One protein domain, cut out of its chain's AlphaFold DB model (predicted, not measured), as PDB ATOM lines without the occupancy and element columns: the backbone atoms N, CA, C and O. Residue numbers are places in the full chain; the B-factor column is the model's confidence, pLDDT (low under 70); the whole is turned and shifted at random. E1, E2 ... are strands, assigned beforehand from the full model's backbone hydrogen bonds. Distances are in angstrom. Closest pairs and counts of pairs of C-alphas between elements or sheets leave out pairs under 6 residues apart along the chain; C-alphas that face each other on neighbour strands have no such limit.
ATOM      1  N   VAL A  22     -23.885  38.433  13.772       66.25
ATOM      2  CA  VAL A  22     -24.683  37.347  14.353       66.25
ATOM      3  C   VAL A  22     -25.494  37.836  15.543       66.25
ATOM      4  O   VAL A  22     -24.940  38.264  16.542       66.25
ATOM      5  N   ILE A  23     -26.813  37.616  15.522       68.62
ATOM      6  CA  ILE A  23     -27.641  37.785  16.729       68.62
ATOM      7  C   ILE A  23     -27.621  36.506  17.571       68.62
ATOM      8  O   ILE A  23     -28.158  35.466  17.160       68.62
ATOM      9  N   GLU A  24     -27.080  36.602  18.782       76.00
ATOM     10  CA  GLU A  24     -27.266  35.618  19.847       76.00
ATOM     11  C   GLU A  24     -28.608  35.871  20.544       76.00
ATOM     12  O   GLU A  24     -29.010  37.011  20.783       76.00
ATOM     13  N   TYR A  25     -29.360  34.809  20.844       82.19
ATOM     14  CA  TYR A  25     -30.612  34.949  21.586       82.19
ATOM     15  C   TYR A  25     -30.885  33.748  22.480       82.19
ATOM     16  O   TYR A  25     -30.705  32.602  22.080       82.19
ATOM     17  N   CYS A  26     -31.443  34.004  23.658       84.25
ATOM     18  CA  CYS A  26     -31.974  32.962  24.528       84.25
ATOM     19  C   CYS A  26     -33.397  33.295  24.980       84.25
ATOM     20  O   CYS A  26     -33.794  34.457  25.075       84.25
ATOM     21  N   GLU A  27     -34.214  32.258  25.170       85.94
ATOM     22  CA  GLU A  27     -35.602  32.428  25.600       85.94
ATOM     23  C   GLU A  27     -35.660  32.600  27.121       85.94
ATOM     24  O   GLU A  27     -35.025  31.848  27.858       85.94
ATOM     25  N   VAL A  28     -36.454  33.569  27.581       86.25
ATOM     26  CA  VAL A  28     -36.751  33.781  29.003       86.25
ATOM     27  C   VAL A  28     -38.245  33.614  29.257       86.25
ATOM     28  O   VAL A  28     -39.098  34.049  28.471       86.25
ATOM     29  N   ASN A  29     -38.577  32.969  30.373       84.50
ATOM     30  CA  ASN A  29     -39.955  32.755  30.788       84.50
ATOM     31  C   ASN A  29     -40.360  33.788  31.837       84.50
ATOM     32  O   ASN A  29     -40.201  33.576  33.027       84.50
ATOM     33  N   VAL A  30     -40.973  34.880  31.394       83.88
ATOM     34  CA  VAL A  30     -41.431  35.983  32.260       83.88
ATOM     35  C   VAL A  30     -42.521  35.609  33.274       83.88
ATOM     36  O   VAL A  30     -42.893  36.440  34.098       83.88
ATOM     37  N   LYS A  31     -43.082  34.392  33.204       84.94
ATOM     38  CA  LYS A  31     -44.060  33.901  34.193       84.94
ATOM     39  C   LYS A  31     -43.414  33.432  35.492       84.94
ATOM     40  O   LYS A  31     -44.118  33.227  36.479       84.94
ATOM     41  N   GLU A  32     -42.113  33.209  35.458       87.75
ATOM     42  CA  GLU A  32     -41.277  32.826  36.581       87.75
ATOM     43  C   GLU A  32     -40.061  33.752  36.618       87.75
ATOM     44  O   GLU A  32     -39.838  34.553  35.706       87.75
ATOM     45  N   SER A  33     -39.300  33.684  37.703       90.62
ATOM     46  CA  SER A  33     -38.028  34.392  37.768       90.62
ATOM     47  C   SER A  33     -37.036  33.794  36.760       90.62
ATOM     48  O   SER A  33     -37.156  32.625  36.374       90.62
ATOM     49  N   PHE A  34     -36.078  34.593  36.302       91.75
ATOM     50  CA  PHE A  34     -35.049  34.146  35.363       91.75
ATOM     51  C   PHE A  34     -33.753  34.939  35.529       91.75
ATOM     52  O   PHE A  34     -33.759  36.035  36.090       91.75
ATOM     53  N   SER A  35     -32.669  34.404  34.973       93.31
ATOM     54  CA  SER A  35     -31.385  35.092  34.849       93.31
ATOM     55  C   SER A  35     -30.928  35.127  33.395       93.31
ATOM     56  O   SER A  35     -31.127  34.163  32.651       93.31
ATOM     57  N   ILE A  36     -30.303  36.232  33.008       93.12
ATOM     58  CA  ILE A  36     -29.592  36.431  31.746       93.12
ATOM     59  C   ILE A  36     -28.139  36.700  32.106       93.12
ATOM     60  O   ILE A  36     -27.867  37.500  32.995       93.12
ATOM     61  N   ASN A  37     -27.218  36.052  31.417       91.31
ATOM     62  CA  ASN A  37     -25.795  36.298  31.555       91.31
ATOM     63  C   ASN A  37     -25.217  36.517  30.161       91.31
ATOM     64  O   ASN A  37     -25.584  35.816  29.213       91.31
ATOM     65  N   VAL A  38     -24.336  37.495  30.046       89.75
ATOM     66  CA  VAL A  38     -23.690  37.893  28.797       89.75
ATOM     67  C   VAL A  38     -22.323  38.454  29.151       89.75
ATOM     68  O   VAL A  38     -22.138  38.960  30.254       89.75
ATOM     69  N   ASN A  39     -21.363  38.341  28.251       86.50
ATOM     70  CA  ASN A  39     -20.063  38.963  28.413       86.50
ATOM     71  C   ASN A  39     -19.960  40.175  27.501       86.50
ATOM     72  O   ASN A  39     -20.583  40.196  26.442       86.50
ATOM     73  N   TYR A  40     -19.144  41.131  27.910       84.75
ATOM     74  CA  TYR A  40     -18.761  42.288  27.126       84.75
ATOM     75  C   TYR A  40     -17.257  42.219  26.836       84.75
ATOM     76  O   TYR A  40     -16.458  41.932  27.735       84.75
ATOM     77  N   GLY A  41     -16.899  42.412  25.571       77.00
ATOM     78  CA  GLY A  41     -15.531  42.424  25.066       77.00
ATOM     79  C   GLY A  41     -14.854  41.068  24.861       77.00
ATOM     80  O   GLY A  41     -15.515  40.031  24.715       77.00
ATOM     81  N   ASN A  42     -13.517  41.043  24.781       67.88
ATOM     82  CA  ASN A  42     -12.756  39.873  24.339       67.88
ATOM     83  C   ASN A  42     -12.657  38.783  25.412       67.88
ATOM     84  O   ASN A  42     -11.732  38.706  26.221       67.88
ATOM     85  N   VAL A  43     -13.574  37.821  25.342       56.81
ATOM     86  CA  VAL A  43     -13.520  36.607  26.166       56.81
ATOM     87  C   VAL A  43     -12.782  35.477  25.442       56.81
ATOM     88  O   VAL A  43     -12.959  35.245  24.242       56.81
ATOM     89  N   SER A  44     -11.965  34.725  26.191       48.19
ATOM     90  CA  SER A  44     -11.168  33.600  25.675       48.19
ATOM     91  C   SER A  44     -11.980  32.581  24.849       48.19
ATOM     92  O   SER A  44     -13.103  32.206  25.203       48.19
ATOM     93  N   ASP A  45     -11.362  32.064  23.778       43.88
ATOM     94  CA  ASP A  45     -11.946  31.144  22.782       43.88
ATOM     95  C   ASP A  45     -12.691  29.923  23.359       43.88
ATOM     96  O   ASP A  45     -13.594  29.377  22.724       43.88
ATOM     97  N   SER A  46     -12.346  29.476  24.570       40.47
ATOM     98  CA  SER A  46     -12.942  28.292  25.200       40.47
ATOM     99  C   SER A  46     -14.404  28.451  25.637       40.47
ATOM    100  O   SER A  46     -15.065  27.436  25.856       40.47
ATOM    101  N   LEU A  47     -14.926  29.679  25.738       41.03
ATOM    102  CA  LEU A  47     -16.336  29.950  26.072       41.03
ATOM    103  C   LEU A  47     -17.234  30.112  24.828       41.03
ATOM    104  O   LEU A  47     -18.454  30.155  24.957       41.03
ATOM    105  N   ARG A  48     -16.663  30.126  23.611       47.16
ATOM    106  CA  ARG A  48     -17.348  30.458  22.338       47.16
ATOM    107  C   ARG A  48     -18.291  29.374  21.791       47.16
ATOM    108  O   ARG A  48     -18.698  29.418  20.628       47.16
ATOM    109  N   VAL A  49     -18.624  28.350  22.578       38.59
ATOM    110  CA  VAL A  49     -19.236  27.124  22.053       38.59
ATOM    111  C   VAL A  49     -20.728  27.036  22.386       38.59
ATOM    112  O   VAL A  49     -21.123  26.856  23.531       38.59
ATOM    113  N   MET A  50     -21.509  27.002  21.301       39.34
ATOM    114  CA  MET A  50     -22.889  26.514  21.139       39.34
ATOM    115  C   MET A  50     -24.004  27.559  21.110       39.34
ATOM    116  O   MET A  50     -24.726  27.737  22.080       39.34
ATOM    117  N   GLN A  51     -24.292  28.055  19.905       40.44
ATOM    118  CA  GLN A  51     -25.655  28.118  19.363       40.44
ATOM    119  C   GLN A  51     -25.595  28.286  17.837       40.44
ATOM    120  O   GLN A  51     -24.603  28.758  17.291       40.44
ATOM    121  N   ARG A  52     -26.617  27.812  17.111       40.72
ATOM    122  CA  ARG A  52     -26.680  27.925  15.642       40.72
ATOM    123  C   ARG A  52     -26.868  29.397  15.256       40.72
ATOM    124  O   ARG A  52     -27.999  29.874  15.206       40.72
ATOM    125  N   LYS A  53     -25.751  30.071  14.996       54.06
ATOM    126  CA  LYS A  53     -25.645  31.466  14.562       54.06
ATOM    127  C   LYS A  53     -26.366  31.657  13.221       54.06
ATOM    128  O   LYS A  53     -26.191  30.856  12.301       54.06
ATOM    129  N   LYS A  54     -27.233  32.669  13.129       51.97
ATOM    130  CA  LYS A  54     -27.782  33.145  11.853       51.97
ATOM    131  C   LYS A  54     -27.178  34.517  11.576       51.97
ATOM    132  O   LYS A  54     -27.273  35.349  12.477       51.97
ATOM    133  N   PRO A  55     -26.658  34.750  10.361       52.91
ATOM    134  CA  PRO A  55     -26.331  36.091   9.911       52.91
ATOM    135  C   PRO A  55     -27.549  37.002  10.085       52.91
ATOM    136  O   PRO A  55     -28.666  36.635   9.685       52.91
ATOM    137  N   SER A  56     -27.356  38.132  10.750       59.44
ATOM    138  CA  SER A  56     -28.372  39.159  10.914       59.44
ATOM    139  C   SER A  56     -28.384  40.087   9.706       59.44
ATOM    140  O   SER A  56     -27.389  40.292   9.032       59.44
ATOM    141  N   THR A  57     -29.558  40.630   9.408       59.16
ATOM    142  CA  THR A  57     -29.725  41.813   8.540       59.16
ATOM    143  C   THR A  57     -30.651  42.829   9.223       59.16
ATOM    144  O   THR A  57     -31.188  43.738   8.587       59.16
ATOM    145  N   ASP A  58     -30.921  42.621  10.517       66.50
ATOM    146  CA  ASP A  58     -31.905  43.364  11.297       66.50
ATOM    147  C   ASP A  58     -31.209  44.512  12.029       66.50
ATOM    148  O   ASP A  58     -30.808  44.365  13.178       66.50
ATOM    149  N   LYS A  59     -31.116  45.664  11.352       68.00
ATOM    150  CA  LYS A  59     -30.491  46.919  11.825       68.00
ATOM    151  C   LYS A  59     -31.169  47.581  13.038       68.00
ATOM    152  O   LYS A  59     -31.050  48.783  13.235       68.00
ATOM    153  N   ARG A  60     -32.021  46.855  13.762       71.56
ATOM    154  CA  ARG A  60     -32.696  47.345  14.977       71.56
ATOM    155  C   ARG A  60     -31.932  47.014  16.250       71.56
ATOM    156  O   ARG A  60     -32.381  47.420  17.315       71.56
ATOM    157  N   PHE A  61     -30.906  46.186  16.138       76.19
ATOM    158  CA  PHE A  61     -30.094  45.737  17.249       76.19
ATOM    159  C   PHE A  61     -28.692  46.276  17.035       76.19
ATOM    160  O   PHE A  61     -28.213  46.227  15.905       76.19
ATOM    161  N   ASP A  62     -28.123  46.773  18.118       77.06
ATOM    162  CA  ASP A  62     -26.746  47.241  18.214       77.06
ATOM    163  C   ASP A  62     -25.898  46.187  18.938       77.06
ATOM    164  O   ASP A  62     -26.462  45.391  19.708       77.06
ATOM    165  N   ASP A  63     -24.602  46.120  18.643       74.19
ATOM    166  CA  ASP A  63     -23.657  45.113  19.168       74.19
ATOM    167  C   ASP A  63     -23.216  45.359  20.614       74.19
ATOM    168  O   ASP A  63     -22.879  44.418  21.342       74.19
ATOM    169  N   ASP A  64     -23.398  46.582  21.081       78.69
ATOM    170  CA  ASP A  64     -23.119  47.061  22.429       78.69
ATOM    171  C   ASP A  64     -24.397  47.167  23.305       78.69
ATOM    172  O   ASP A  64     -24.356  47.490  24.494       78.69
ATOM    173  N   VAL A  65     -25.569  46.792  22.771       86.62
ATOM    174  CA  VAL A  65     -26.853  46.865  23.494       86.62
ATOM    175  C   VAL A  65     -27.472  45.485  23.745       86.62
ATOM    176  O   VAL A  65     -27.718  44.677  22.845       86.62
ATOM    177  N   LEU A  66     -27.848  45.224  25.002       90.19
ATOM    178  CA  LEU A  66     -28.620  44.038  25.384       90.19
ATOM    179  C   LEU A  66     -30.118  44.328  25.303       90.19
ATOM    180  O   LEU A  66     -30.646  45.193  26.006       90.19
ATOM    181  N   TYR A  67     -30.850  43.522  24.538       89.69
ATOM    182  CA  TYR A  67     -32.280  43.724  24.318       89.69
ATOM    183  C   TYR A  67     -33.149  42.644  24.957       89.69
ATOM    184  O   TYR A  67     -32.871  41.449  24.866       89.69
ATOM    185  N   LEU A  68     -34.298  43.058  25.491       88.75
ATOM    186  CA  LEU A  68     -35.439  42.194  25.779       88.75
ATOM    187  C   LEU A  68     -36.538  42.437  24.746       88.75
ATOM    188  O   LEU A  68     -37.059  43.541  24.604       88.75
ATOM    189  N   THR A  69     -36.923  41.381  24.037       83.44
ATOM    190  CA  THR A  69     -37.942  41.445  22.979       83.44
ATOM    191  C   THR A  69     -39.086  40.492  23.256       83.44
ATOM    192  O   THR A  69     -38.867  39.404  23.788       83.44
ATOM    193  N   ASP A  70     -40.304  40.854  22.856       77.19
ATOM    194  CA  ASP A  70     -41.381  39.867  22.783       77.19
ATOM    195  C   ASP A  70     -41.200  38.899  21.596       77.19
ATOM    196  O   ASP A  70     -40.461  39.153  20.642       77.19
ATOM    197  N   LYS A  71     -41.911  37.765  21.637       63.53
ATOM    198  CA  LYS A  71     -41.860  36.688  20.633       63.53
ATOM    199  C   LYS A  71     -42.086  37.158  19.190       63.53
ATOM    200  O   LYS A  71     -41.679  36.461  18.261       63.53
ATOM    201  N   PHE A  72     -42.780  38.277  19.002       62.31
ATOM    202  CA  PHE A  72     -43.163  38.813  17.699       62.31
ATOM    203  C   PHE A  72     -42.367  40.073  17.325       62.31
ATOM    204  O   PHE A  72     -42.671  40.687  16.304       62.31
ATOM    205  N   ASN A  73     -41.352  40.440  18.119       64.25
ATOM    206  CA  ASN A  73     -40.602  41.693  18.028       64.25
ATOM    207  C   ASN A  73     -41.517  42.941  17.973       64.25
ATOM    208  O   ASN A  73     -41.177  43.922  17.311       64.25
ATOM    209  N   GLY A  74     -42.694  42.888  18.609       63.06
ATOM    210  CA  GLY A  74     -43.655  43.994  18.664       63.06
ATOM    211  C   GLY A  74     -43.284  45.057  19.701       63.06
ATOM    212  O   GLY A  74     -43.631  46.225  19.541       63.06
ATOM    213  N   SER A  75     -42.551  44.652  20.736       73.50
ATOM    214  CA  SER A  75     -41.953  45.496  21.766       73.50
ATOM    215  C   SER A  75     -40.484  45.125  21.963       73.50
ATOM    216  O   SER A  75     -40.119  43.944  21.967       73.50
ATOM    217  N   VAL A  76     -39.654  46.159  22.089       83.12
ATOM    218  CA  VAL A  76     -38.207  46.078  22.294       83.12
ATOM    219  C   VAL A  76     -37.880  46.952  23.496       83.12
ATOM    220  O   VAL A  76     -38.304  48.104  23.554       83.12
ATOM    221  N   ILE A  77     -37.174  46.384  24.466       85.94
ATOM    222  CA  ILE A  77     -36.658  47.077  25.643       85.94
ATOM    223  C   ILE A  77     -35.138  46.986  25.561       85.94
ATOM    224  O   ILE A  77     -34.608  45.875  25.528       85.94
ATOM    225  N   LYS A  78     -34.456  48.133  25.550       89.62
ATOM    226  CA  LYS A  78     -33.011  48.203  25.780       89.62
ATOM    227  C   LYS A  78     -32.773  47.935  27.263       89.62
ATOM    228  O   LYS A  78     -33.125  48.750  28.114       89.62
ATOM    229  N   LEU A  79     -32.325  46.729  27.588       90.88
ATOM    230  CA  LEU A  79     -32.107  46.320  28.971       90.88
ATOM    231  C   LEU A  79     -30.809  46.926  29.506       90.88
ATOM    232  O   LEU A  79     -30.803  47.414  30.631       90.88
ATOM    233  N   TRP A  80     -29.749  46.903  28.702       94.00
ATOM    234  CA  TRP A  80     -28.442  47.426  29.074       94.00
ATOM    235  C   TRP A  80     -27.726  48.025  27.866       94.00
ATOM    236  O   TRP A  80     -27.920  47.510  26.765       94.00
ATOM    237  N   ALA A  81     -26.946  49.079  28.094       90.19
ATOM    238  CA  ALA A  81     -26.066  49.709  27.111       90.19
ATOM    239  C   ALA A  81     -24.900  50.432  27.805       90.19
ATOM    240  O   ALA A  81     -25.019  50.839  28.971       90.19
ATOM    241  N   ASN A  82     -23.816  50.642  27.070       85.69
ATOM    242  CA  ASN A  82     -22.619  51.375  27.485       85.69
ATOM    243  C   ASN A  82     -22.398  52.675  26.680       85.69
ATOM    244  O   ASN A  82     -21.894  53.639  27.262       85.69
ATOM    245  N   ASP A  83     -22.872  52.772  25.430       82.81
ATOM    246  CA  ASP A  83     -22.737  53.984  24.603       82.81
ATOM    247  C   ASP A  83     -23.716  55.113  25.004       82.81
ATOM    248  O   ASP A  83     -24.877  54.909  25.382       82.81
ATOM    249  N   GLU A  84     -23.229  56.357  24.943       77.88
ATOM    250  CA  GLU A  84     -24.020  57.571  25.126       77.88
ATOM    251  C   GLU A  84     -25.258  57.655  24.215       77.88
ATOM    252  O   GLU A  84     -26.253  58.269  24.630       77.88
ATOM    253  N   GLU A  85     -25.221  57.064  23.017       82.75
ATOM    254  CA  GLU A  85     -26.357  57.022  22.084       82.75
ATOM    255  C   GLU A  85     -27.554  56.215  22.636       82.75
ATOM    256  O   GLU A  85     -28.714  56.526  22.332       82.75
ATOM    257  N   ASP A  86     -27.299  55.295  23.574       83.69
ATOM    258  CA  ASP A  86     -28.257  54.333  24.129       83.69
ATOM    259  C   ASP A  86     -28.554  54.543  25.622       83.69
ATOM    260  O   ASP A  86     -29.027  53.653  26.337       83.69
ATOM    261  N   ARG A  87     -28.385  55.780  26.105       82.25
ATOM    262  CA  ARG A  87     -28.720  56.203  27.484       82.25
ATOM    263  C   ARG A  87     -30.172  55.982  27.905       82.25
ATOM    264  O   ARG A  87     -30.496  56.155  29.080       82.25
ATOM    265  N   ASP A  88     -31.062  55.657  26.971       82.44
ATOM    266  CA  ASP A  88     -32.447  55.280  27.250       82.44
ATOM    267  C   ASP A  88     -32.617  53.806  27.672       82.44
ATOM    268  O   ASP A  88     -33.739  53.389  27.980       82.44
ATOM    269  N   ALA A  89     -31.529  53.028  27.736       87.56
ATOM    270  CA  ALA A  89     -31.519  51.699  28.333       87.56
ATOM    271  C   ALA A  89     -31.924  51.716  29.818       87.56
ATOM    272  O   ALA A  89     -31.685  52.677  30.550       87.56
ATOM    273  N   ILE A  90     -32.528  50.617  30.286       87.12
ATOM    274  CA  ILE A  90     -32.910  50.459  31.701       87.12
ATOM    275  C   ILE A  90     -31.677  50.555  32.610       87.12
ATOM    276  O   ILE A  90     -31.736  51.202  33.656       87.12
ATOM    277  N   PHE A  91     -30.570  49.931  32.206       87.75
ATOM    278  CA  PHE A  91     -29.273  50.077  32.852       87.75
ATOM    279  C   PHE A  91     -28.276  50.668  31.861       87.75
ATOM    280  O   PHE A  91     -27.864  49.997  30.925       87.75
ATOM    281  N   TYR A  92     -27.881  51.914  32.085       89.75
ATOM    282  CA  TYR A  92     -26.777  52.536  31.365       89.75
ATOM    283  C   TYR A  92     -25.508  52.454  32.221       89.75
ATOM    284  O   TYR A  92     -25.526  52.905  33.371       89.75
ATOM    285  N   ASP A  93     -24.439  51.858  31.692       85.81
ATOM    286  CA  ASP A  93     -23.189  51.634  32.425       85.81
ATOM    287  C   ASP A  93     -21.951  51.798  31.533       85.81
ATOM    288  O   ASP A  93     -21.309  50.827  31.142       85.81
ATOM    289  N   SER A  94     -21.579  53.051  31.268       84.00
ATOM    290  CA  SER A  94     -20.377  53.401  30.496       84.00
ATOM    291  C   SER A  94     -19.057  53.107  31.229       84.00
ATOM    292  O   SER A  94     -17.995  53.469  30.739       84.00
ATOM    293  N   SER A  95     -19.091  52.558  32.453       79.06
ATOM    294  CA  SER A  95     -17.862  52.177  33.170       79.06
ATOM    295  C   SER A  95     -17.225  50.907  32.618       79.06
ATOM    296  O   SER A  95     -16.067  50.621  32.914       79.06
ATOM    297  N   ILE A  96     -17.992  50.134  31.850       80.81
ATOM    298  CA  ILE A  96     -17.582  48.829  31.343       80.81
ATOM    299  C   ILE A  96     -16.606  48.954  30.165       80.81
ATOM    300  O   ILE A  96     -15.731  48.104  30.058       80.81
ATOM    301  N   ASP A  97     -16.648  50.045  29.394       73.25
ATOM    302  CA  ASP A  97     -15.734  50.316  28.263       73.25
ATOM    303  C   ASP A  97     -14.255  50.360  28.676       73.25
ATOM    304  O   ASP A  97     -13.352  50.116  27.883       73.25
ATOM    305  N   GLU A  98     -13.970  50.660  29.946       64.88
ATOM    306  CA  GLU A  98     -12.601  50.674  30.475       64.88
ATOM    307  C   GLU A  98     -12.065  49.257  30.784       64.88
ATOM    308  O   GLU A  98     -10.934  49.099  31.264       64.88
ATOM    309  N   HIS A  99     -12.867  48.211  30.560       61.41
ATOM    310  CA  HIS A  99     -12.591  46.844  30.981       61.41
ATOM    311  C   HIS A  99     -12.808  45.830  29.847       61.41
ATOM    312  O   HIS A  99     -13.931  45.532  29.461       61.41
ATOM    313  N   ASP A 100     -11.721  45.198  29.396       65.50
ATOM    314  CA  ASP A 100     -11.797  44.095  28.434       65.50
ATOM    315  C   ASP A 100     -12.186  42.775  29.135       65.50
ATOM    316  O   ASP A 100     -11.552  42.363  30.115       65.50
ATOM    317  N   GLY A 101     -13.228  42.102  28.635       71.00
ATOM    318  CA  GLY A 101     -13.646  40.772  29.087       71.00
ATOM    319  C   GLY A 101     -14.404  40.755  30.420       71.00
ATOM    320  O   GLY A 101     -13.991  40.084  31.369       71.00
ATOM    321  N   VAL A 102     -15.544  41.445  30.488       82.44
ATOM    322  CA  VAL A 102     -16.391  41.530  31.691       82.44
ATOM    323  C   VAL A 102     -17.614  40.621  31.584       82.44
ATOM    324  O   VAL A 102     -18.297  40.609  30.565       82.44
ATOM    325  N   ALA A 103     -17.949  39.899  32.658       87.19
ATOM    326  CA  ALA A 103     -19.200  39.148  32.746       87.19
ATOM    327  C   ALA A 103     -20.317  39.990  33.386       87.19
ATOM    328  O   ALA A 103     -20.170  40.546  34.479       87.19
ATOM    329  N   LEU A 104     -21.463  40.043  32.711       92.19
ATOM    330  CA  LEU A 104     -22.670  40.752  33.119       92.19
ATOM    331  C   LEU A 104     -23.775  39.747  33.451       92.19
ATOM    332  O   LEU A 104     -23.949  38.732  32.769       92.19
ATOM    333  N   ARG A 105     -24.571  40.049  34.480       92.75
ATOM    334  CA  ARG A 105     -25.727  39.238  34.877       92.75
ATOM    335  C   ARG A 105     -26.936  40.102  35.198       92.75
ATOM    336  O   ARG A 105     -26.838  41.096  35.911       92.75
ATOM    337  N   PHE A 106     -28.099  39.658  34.736       94.19
ATOM    338  CA  PHE A 106     -29.390  40.297  34.947       94.19
ATOM    339  C   PHE A 106     -30.378  39.288  35.515       94.19
ATOM    340  O   PHE A 106     -30.669  38.281  34.875       94.19
ATOM    341  N   ASP A 107     -30.920  39.568  36.692       93.38
ATOM    342  CA  ASP A 107     -31.899  38.714  37.355       93.38
ATOM    343  C   ASP A 107     -33.264  39.387  37.382       93.38
ATOM    344  O   ASP A 107     -33.404  40.467  37.948       93.38
ATOM    345  N   PHE A 108     -34.286  38.728  36.847       91.81
ATOM    346  CA  PHE A 108     -35.670  39.150  37.012       91.81
ATOM    347  C   PHE A 108     -36.336  38.318  38.103       91.81
ATOM    348  O   PHE A 108     -36.527  37.112  37.944       91.81
ATOM    349  N   VAL A 109     -36.720  38.965  39.201       90.75
ATOM    350  CA  VAL A 109     -37.424  38.338  40.322       90.75
ATOM    351  C   VAL A 109     -38.892  38.733  40.270       90.75
ATOM    352  O   VAL A 109     -39.238  39.892  40.492       90.75
ATOM    353  N   VAL A 110     -39.776  37.774  39.993       89.19
ATOM    354  CA  VAL A 110     -41.222  38.036  39.929       89.19
ATOM    355  C   VAL A 110     -41.749  38.395  41.319       89.19
ATOM    356  O   VAL A 110     -41.688  37.589  42.245       89.19
ATOM    357  N   THR A 111     -42.330  39.586  41.454       88.00
ATOM    358  CA  THR A 111     -42.949  40.075  42.698       88.00
ATOM    359  C   THR A 111     -44.475  40.043  42.642       88.00
ATOM    360  O   THR A 111     -45.143  40.043  43.677       88.00
ATOM    361  N   GLY A 112     -45.058  39.968  41.443       87.94
ATOM    362  CA  GLY A 112     -46.497  39.822  41.263       87.94
ATOM    363  C   GLY A 112     -46.926  39.822  39.801       87.94
ATOM    364  O   GLY A 112     -46.118  39.749  38.878       87.94
ATOM    365  N   HIS A 113     -48.232  39.916  39.570       88.56
ATOM    366  CA  HIS A 113     -48.783  40.073  38.228       88.56
ATOM    367  C   HIS A 113     -50.084  40.884  38.259       88.56
ATOM    368  O   HIS A 113     -50.830  40.867  39.238       88.56
ATOM    369  N   SER A 114     -50.369  41.588  37.164       84.62
ATOM    370  CA  SER A 114     -51.617  42.319  36.945       84.62
ATOM    371  C   SER A 114     -52.119  42.055  35.530       84.62
ATOM    372  O   SER A 114     -51.523  42.487  34.539       84.62
ATOM    373  N   GLY A 115     -53.207  41.286  35.430       85.38
ATOM    374  CA  GLY A 115     -53.730  40.797  34.157       85.38
ATOM    375  C   GLY A 115     -52.657  40.059  33.355       85.38
ATOM    376  O   GLY A 115     -52.191  38.995  33.756       85.38
ATOM    377  N   ASN A 116     -52.259  40.663  32.236       82.88
ATOM    378  CA  ASN A 116     -51.354  40.080  31.246       82.88
ATOM    379  C   ASN A 116     -49.887  40.486  31.438       82.88
ATOM    380  O   ASN A 116     -49.056  40.193  30.577       82.88
ATOM    381  N   LYS A 117     -49.591  41.207  32.527       85.25
ATOM    382  CA  LYS A 117     -48.267  41.733  32.849       85.25
ATOM    383  C   LYS A 117     -47.740  41.111  34.138       85.25
ATOM    384  O   LYS A 117     -48.434  41.128  35.153       85.25
ATOM    385  N   TYR A 118     -46.516  40.612  34.094       87.31
ATOM    386  CA  TYR A 118     -45.742  40.169  35.243       87.31
ATOM    387  C   TYR A 118     -44.882  41.324  35.727       87.31
ATOM    388  O   TYR A 118     -44.216  41.984  34.932       87.31
ATOM    389  N   ILE A 119     -44.964  41.592  37.022       87.06
ATOM    390  CA  ILE A 119     -44.237  42.663  37.690       87.06
ATOM    391  C   ILE A 119     -43.113  41.996  38.466       87.06
ATOM    392  O   ILE A 119     -43.344  41.010  39.172       87.06
ATOM    393  N   GLY A 120     -41.906  42.511  38.315       87.12
ATOM    394  CA  GLY A 120     -40.743  41.980  39.001       87.12
ATOM    395  C   GLY A 120     -39.620  42.992  39.069       87.12
ATOM    396  O   GLY A 120     -39.631  43.996  38.356       87.12
ATOM    397  N   ASP A 121     -38.665  42.706  39.937       88.12
ATOM    398  CA  ASP A 121     -37.453  43.498  40.069       88.12
ATOM    399  C   ASP A 121     -36.390  42.910  39.147       88.12
ATOM    400  O   ASP A 121     -36.047  41.733  39.255       88.12
ATOM    401  N   MET A 122     -35.901  43.726  38.220       91.19
ATOM    402  CA  MET A 122     -34.744  43.425  37.394       91.19
ATOM    403  C   MET A 122     -33.495  43.941  38.101       91.19
ATOM    404  O   MET A 122     -33.428  45.118  38.444       91.19
ATOM    405  N   ILE A 123     -32.513  43.078  38.329       91.50
ATOM    406  CA  ILE A 123     -31.298  43.382  39.084       91.50
ATOM    407  C   ILE A 123     -30.093  43.169  38.176       91.50
ATOM    408  O   ILE A 123     -29.931  42.081  37.634       91.50
ATOM    409  N   TYR A 124     -29.248  44.187  38.046       92.38
ATOM    410  CA  TYR A 124     -28.035  44.161  37.232       92.38
ATOM    411  C   TYR A 124     -26.797  43.948  38.113       92.38
ATOM    412  O   TYR A 124     -26.633  44.621  39.140       92.38
ATOM    413  N   TYR A 125     -25.937  43.014  37.710       89.75
ATOM    414  CA  TYR A 125     -24.674  42.666  38.348       89.75
ATOM    415  C   TYR A 125     -23.528  42.651  37.336       89.75
ATOM    416  O   TYR A 125     -23.712  42.273  36.180       89.75
ATOM    417  N   VAL A 126     -22.335  42.963  37.832       87.12
ATOM    418  CA  VAL A 126     -21.064  42.875  37.108       87.12
ATOM    419  C   VAL A 126     -20.122  41.982  37.898       87.12
ATOM    420  O   VAL A 126     -20.043  42.109  39.123       87.12
ATOM    421  N   GLU A 127     -19.415  41.079  37.229       81.94
ATOM    422  CA  GLU A 127     -18.358  40.300  37.865       81.94
ATOM    423  C   GLU A 127     -17.104  41.163  38.063       81.94
ATOM    424  O   GLU A 127     -16.552  41.718  37.119       81.94
ATOM    425  N   GLN A 128     -16.644  41.276  39.309       73.62
ATOM    426  CA  GLN A 128     -15.420  41.986  39.676       73.62
ATOM    427  C   GLN A 128     -14.597  41.099  40.612       73.62
ATOM    428  O   GLN A 128     -15.096  40.641  41.640       73.62
ATOM    429  N   ALA A 129     -13.340  40.828  40.248       68.69
ATOM    430  CA  ALA A 129     -12.411  40.000  41.031       68.69
ATOM    431  C   ALA A 129     -12.983  38.622  41.458       68.69
ATOM    432  O   ALA A 129     -12.708  38.135  42.555       68.69
ATOM    433  N   GLY A 130     -13.786  37.989  40.592       66.50
ATOM    434  CA  GLY A 130     -14.403  36.679  40.844       66.50
ATOM    435  C   GLY A 130     -15.650  36.706  41.738       66.50
ATOM    436  O   GLY A 130     -16.082  35.655  42.218       66.50
ATOM    437  N   ALA A 131     -16.228  37.884  41.987       71.38
ATOM    438  CA  ALA A 131     -17.477  38.050  42.724       71.38
ATOM    439  C   ALA A 131     -18.492  38.892  41.936       71.38
ATOM    440  O   ALA A 131     -18.142  39.863  41.273       71.38
ATOM    441  N   TRP A 132     -19.778  38.552  42.055       80.12
ATOM    442  CA  TRP A 132     -20.867  39.332  41.463       80.12
ATOM    443  C   TRP A 132     -21.185  40.563  42.319       80.12
ATOM    444  O   TRP A 132     -21.636  40.441  43.460       80.12
ATOM    445  N   VAL A 133     -21.002  41.751  41.751       78.44
ATOM    446  CA  VAL A 133     -21.292  43.038  42.390       78.44
ATOM    447  C   VAL A 133     -22.581  43.608  41.812       78.44
ATOM    448  O   VAL A 133     -22.687  43.838  40.610       78.44
ATOM    449  N   ARG A 134     -23.579  43.859  42.666       83.75
ATOM    450  CA  ARG A 134     -24.849  44.479  42.255       83.75
ATOM    451  C   ARG A 134     -24.627  45.945  41.891       83.75
ATOM    452  O   ARG A 134     -24.163  46.712  42.730       83.75
ATOM    453  N   LYS A 135     -25.033  46.340  40.686       83.88
ATOM    454  CA  LYS A 135     -24.928  47.715  40.173       83.88
ATOM    455  C   LYS A 135     -26.246  48.483  40.233       83.88
ATOM    456  O   LYS A 135     -26.242  49.673  40.525       83.88
ATOM    457  N   GLY A 136     -27.380  47.814  40.023       79.62
ATOM    458  CA  GLY A 136     -28.673  48.499  39.957       79.62
ATOM    459  C   GLY A 136     -29.876  47.583  40.134       79.62
ATOM    460  O   GLY A 136     -29.762  46.354  40.117       79.62
ATOM    461  N   THR A 137     -31.050  48.176  40.354       85.69
ATOM    462  CA  THR A 137     -32.329  47.456  40.361       85.69
ATOM    463  C   THR A 137     -33.464  48.345  39.915       85.69
ATOM    464  O   THR A 137     -33.653  49.412  40.487       85.69
ATOM    465  N   GLU A 138     -34.246  47.845  38.968       82.56
ATOM    466  CA  GLU A 138     -35.386  48.537  38.382       82.56
ATOM    467  C   GLU A 138     -36.607  47.620  38.359       82.56
ATOM    468  O   GLU A 138     -36.510  46.439  38.024       82.56
ATOM    469  N   SER A 139     -37.779  48.148  38.711       86.56
ATOM    470  CA  SER A 139     -39.019  47.370  38.660       86.56
ATOM    471  C   SER A 139     -39.605  47.404  37.248       86.56
ATOM    472  O   SER A 139     -39.964  48.464  36.734       86.56
ATOM    473  N   LEU A 140     -39.761  46.234  36.626       85.56
ATOM    474  CA  LEU A 140     -40.277  46.084  35.265       85.56
ATOM    475  C   LEU A 140     -41.652  45.408  35.251       85.56
ATOM    476  O   LEU A 140     -41.968  44.560  36.085       85.56
ATOM    477  N   ALA A 141     -42.466  45.761  34.252       86.75
ATOM    478  CA  ALA A 141     -43.759  45.136  33.981       86.75
ATOM    479  C   ALA A 141     -43.772  44.513  32.575       86.75
ATOM    480  O   ALA A 141     -44.059  45.191  31.586       86.75
ATOM    481  N   LEU A 142     -43.488  43.212  32.489       84.75
ATOM    482  CA  LEU A 142     -43.316  42.466  31.238       84.75
ATOM    483  C   LEU A 142     -44.603  41.735  30.840       84.75
ATOM    484  O   LEU A 142     -45.302  41.189  31.689       84.75
ATOM    485  N   SER A 143     -44.953  41.709  29.553       77.69
ATOM    486  CA  SER A 143     -46.166  41.006  29.097       77.69
ATOM    487  C   SER A 143     -45.958  39.484  29.031       77.69
ATOM    488  O   SER A 143     -44.840  39.024  28.891       77.69
ATOM    489  N   TYR A 144     -47.002  38.657  29.099       66.38
ATOM    490  CA  TYR A 144     -46.864  37.184  29.123       66.38
ATOM    491  C   TYR A 144     -46.432  36.507  27.805       66.38
ATOM    492  O   TYR A 144     -46.597  35.292  27.642       66.38
ATOM    493  N   THR A 145     -45.993  37.272  26.807       66.06
ATOM    494  CA  THR A 145     -45.445  36.699  25.575       66.06
ATOM    495  C   THR A 145     -44.111  36.030  25.893       66.06
ATOM    496  O   THR A 145     -43.421  36.449  26.819       66.06
ATOM    497  N   ALA A 146     -43.721  34.984  25.154       60.31
ATOM    498  CA  ALA A 146     -42.351  34.475  25.286       60.31
ATOM    499  C   ALA A 146     -41.393  35.636  24.997       60.31
ATOM    500  O   ALA A 146     -41.574  36.302  23.977       60.31
ATOM    501  N   HIS A 147     -40.458  35.920  25.899       70.62
ATOM    502  CA  HIS A 147     -39.471  36.968  25.678       70.62
ATOM    503  C   HIS A 147     -38.155  36.336  25.237       70.62
ATOM    504  O   HIS A 147     -37.864  35.177  25.544       70.62
ATOM    505  N   ARG A 148     -37.373  37.097  24.479       81.75
ATOM    506  CA  ARG A 148     -36.011  36.741  24.099       81.75
ATOM    507  C   ARG A 148     -35.075  37.831  24.564       81.75
ATOM    508  O   ARG A 148     -35.292  38.990  24.203       81.75
ATOM    509  N   ALA A 149     -34.060  37.431  25.319       84.00
ATOM    510  CA  ALA A 149     -32.851  38.224  25.439       84.00
ATOM    511  C   ALA A 149     -32.100  38.127  24.107       84.00
ATOM    512  O   ALA A 149     -32.069  37.043  23.511       84.00
ATOM    513  N   ARG A 150     -31.562  39.242  23.618       84.56
ATOM    514  CA  ARG A 150     -30.812  39.316  22.361       84.56
ATOM    515  C   ARG A 150     -29.582  40.191  22.540       84.56
ATOM    516  O   ARG A 150     -29.706  41.264  23.117       84.56
ATOM    517  N   ALA A 151     -28.468  39.731  21.994       79.69
ATOM    518  CA  ALA A 151     -27.228  40.479  21.841       79.69
ATOM    519  C   ALA A 151     -26.775  40.329  20.386       79.69
ATOM    520  O   ALA A 151     -26.919  39.238  19.813       79.69
ATOM    521  N   LEU A 152     -26.313  41.413  19.773       73.44
ATOM    522  CA  LEU A 152     -25.667  41.358  18.468       73.44
ATOM    523  C   LEU A 152     -24.164  41.178  18.698       73.44
ATOM    524  O   LEU A 152     -23.598  41.761  19.606       73.44
ATOM    525  N   TYR A 153     -23.559  40.296  17.917       68.31
ATOM    526  CA  TYR A 153     -22.124  40.082  17.875       68.31
ATOM    527  C   TYR A 153     -21.666  40.422  16.464       68.31
ATOM    528  O   TYR A 153     -22.092  39.744  15.513       68.31
ATOM    529  N   SER A 154     -20.842  41.452  16.319       61.06
ATOM    530  CA  SER A 154     -20.246  41.798  15.043       61.06
ATOM    531  C   SER A 154     -19.037  40.892  14.795       61.06
ATOM    532  O   SER A 154     -18.276  40.529  15.689       61.06
ATOM    533  N   HIS A 155     -18.892  40.414  13.559       52.81
ATOM    534  CA  HIS A 155     -17.668  39.732  13.127       52.81
ATOM    535  C   HIS A 155     -16.858  40.616  12.180       52.81
ATOM    536  O   HIS A 155     -16.041  40.095  11.415       52.81
ATOM    537  N   GLU A 156     -17.097  41.929  12.184       49.81
ATOM    538  CA  GLU A 156     -16.244  42.839  11.434       49.81
ATOM    539  C   GLU A 156     -14.812  42.693  11.967       49.81
ATOM    540  O   GLU A 156     -14.549  42.682  13.165       49.81
ATOM    541  N   ILE A 157     -13.879  42.399  11.063       44.09
ATOM    542  CA  ILE A 157     -12.454  42.276  11.372       44.09
ATOM    543  C   ILE A 157     -11.882  43.682  11.229       44.09
ATOM    544  O   ILE A 157     -11.111  43.929  10.305       44.09
ATOM    545  N   ASP A 158     -12.293  44.598  12.098       43.56
ATOM    546  CA  ASP A 158     -11.634  45.890  12.221       43.56
ATOM    547  C   ASP A 158     -10.708  45.864  13.446       43.56
ATOM    548  O   ASP A 158     -10.830  45.043  14.355       43.56
ATOM    549  N   GLU A 159      -9.652  46.676  13.418       45.09
ATOM    550  CA  GLU A 159      -8.534  46.594  14.372       45.09
ATOM    551  C   GLU A 159      -8.916  46.995  15.819       45.09
ATOM    552  O   GLU A 159      -8.067  46.910  16.705       45.09
ATOM    553  N   ASP A 160     -10.194  47.317  16.063       49.53
ATOM    554  CA  ASP A 160     -10.759  47.828  17.320       49.53
ATOM    555  C   ASP A 160     -11.784  46.863  17.981       49.53
ATOM    556  O   ASP A 160     -12.593  47.286  18.796       49.53
ATOM    557  N   ASN A 161     -11.738  45.557  17.668       52.75
ATOM    558  CA  ASN A 161     -12.675  44.493  18.109       52.75
ATOM    559  C   ASN A 161     -12.701  44.175  19.630       52.75
ATOM    560  O   ASN A 161     -12.494  43.022  20.032       52.75
ATOM    561  N   GLY A 162     -12.908  45.171  20.486       57.94
ATOM    562  CA  GLY A 162     -12.882  45.051  21.943       57.94
ATOM    563  C   GLY A 162     -14.239  45.045  22.643       57.94
ATOM    564  O   GLY A 162     -14.263  44.638  23.798       57.94
ATOM    565  N   ASP A 163     -15.334  45.425  21.974       68.25
ATOM    566  CA  ASP A 163     -16.473  46.072  22.659       68.25
ATOM    567  C   ASP A 163     -17.850  45.411  22.395       68.25
ATOM    568  O   ASP A 163     -18.898  46.006  22.626       68.25
ATOM    569  N   ASP A 164     -17.874  44.145  21.962       76.75
ATOM    570  CA  ASP A 164     -19.121  43.451  21.601       76.75
ATOM    571  C   ASP A 164     -19.703  42.595  22.733       76.75
ATOM    572  O   ASP A 164     -18.988  41.866  23.445       76.75
ATOM    573  N   LEU A 165     -21.037  42.525  22.801       82.69
ATOM    574  CA  LEU A 165     -21.731  41.544  23.630       82.69
ATOM    575  C   LEU A 165     -21.657  40.125  23.045       82.69
ATOM    576  O   LEU A 165     -21.976  39.856  21.887       82.69
ATOM    577  N   ASN A 166     -21.302  39.153  23.885       79.38
ATOM    578  CA  ASN A 166     -21.156  37.760  23.466       79.38
ATOM    579  C   ASN A 166     -21.436  36.749  24.591       79.38
ATOM    580  O   ASN A 166     -21.502  37.081  25.772       79.38
ATOM    581  N   GLY A 167     -21.616  35.472  24.239       77.88
ATOM    582  CA  GLY A 167     -21.779  34.397  25.227       77.88
ATOM    583  C   GLY A 167     -23.127  34.432  25.950       77.88
ATOM    584  O   GLY A 167     -23.229  34.019  27.114       77.88
ATOM    585  N   LEU A 168     -24.166  34.919  25.267       85.56
ATOM    586  CA  LEU A 168     -25.486  35.123  25.852       85.56
ATOM    587  C   LEU A 168     -26.131  33.790  26.265       85.56
ATOM    588  O   LEU A 168     -26.376  32.899  25.445       85.56
ATOM    589  N   HIS A 169     -26.491  33.674  27.543       87.19
ATOM    590  CA  HIS A 169     -27.199  32.518  28.079       87.19
ATOM    591  C   HIS A 169     -28.269  32.901  29.102       87.19
ATOM    592  O   HIS A 169     -28.116  33.826  29.895       87.19
ATOM    593  N   CYS A 170     -29.369  32.147  29.092       88.88
ATOM    594  CA  CYS A 170     -30.519  32.370  29.960       88.88
ATOM    595  C   CYS A 170     -30.804  31.124  30.799       88.88
ATOM    596  O   CYS A 170     -30.701  29.998  30.305       88.88
ATOM    597  N   SER A 171     -31.257  31.325  32.033       89.31
ATOM    598  CA  SER A 171     -31.764  30.263  32.903       89.31
ATOM    599  C   SER A 171     -33.112  30.642  33.507       89.31
ATOM    600  O   SER A 171     -33.295  31.760  33.981       89.31
ATOM    601  N   SER A 172     -34.044  29.691  33.519       87.81
ATOM    602  CA  SER A 172     -35.322  29.799  34.232       87.81
ATOM    603  C   SER A 172     -35.177  29.390  35.696       87.81
ATOM    604  O   SER A 172     -34.439  28.452  36.003       87.81
ATOM    605  N   GLY A 173     -35.965  30.013  36.569       84.88
ATOM    606  CA  GLY A 173     -36.078  29.659  37.980       84.88
ATOM    607  C   GLY A 173     -35.646  30.783  38.913       84.88
ATOM    608  O   GLY A 173     -35.323  31.890  38.489       84.88
TER     609      GLY A 173
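This is residues 22 to 173 of the 462 residues of an uncharacterized protein of Vibrio scophthalmi (UniProt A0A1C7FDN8). Two strongly twisted antiparallel sheets form a sandwich, two sheets face to face, whose strands run nearly in line, 14 degrees apart. The long E5, E6 and E7 make one side of the larger sheet, and E9, at its other edge, comes close to E1 and E8 of the smaller. The printed part has 152 residues, no named helix and nine strands, E1 to E9 in chain order; the sheets run E7 E6 E5 E2 E9 and E1 E8 E3 E4, and the class is all strand. It is compact, with a radius of gyration of the C-alphas of 14.9 A and spans of 50 by 35 by 31 A.

E1, residues 22 to 28, begins at C-alpha 22 (-24.683, 37.347, 14.353). E2 is residues 34 to 40, E3 66 to 70 and E4 76 to 81. E5, residues 102 to 114, spans 35.6 A and bends by 58 degrees at residue 111. E6, residues 117 to 128, spans 33.5 A. E7, residues 131 to 143, spans 31.9 A and bends by 69 degrees at residue 136. E8 is residues 147 to 153; E9, residues 165 to 172, ends at C-alpha 172 (-35.322, 29.799, 34.232).

E5, E6 and E7 form a meander, each strand the antiparallel neighbour of the one before; N 109 and O 121 are 2.8 A apart, N 122 and O 138 2.8 A. E2 pairs with E5, N 36 to O 106 at 2.8 A, and with E9, N 37 to O 169 at 2.8 A. In the other sheet, N 24 of E1 and O 151 of E8 are 2.8 A apart, N 148 of E8 and O 69 of E3 2.8 A, and N 68 of E3 and O 77 of E4, a hairpin, 2.8 A. Between the sheets, the closest C-alphas of E1 and E9, Cys 26 and Cys 170, are 5.7 A apart.

The C-alphas of Gly 115 and Glu 159, the two farthest apart, are 49.7 A apart. The printed part has no cut. The links E2 to E3, E4 to E5 and E8 to E9 are long. Confidence is under 70 for 43 residues, among them 42 to 59 and 153 to 163.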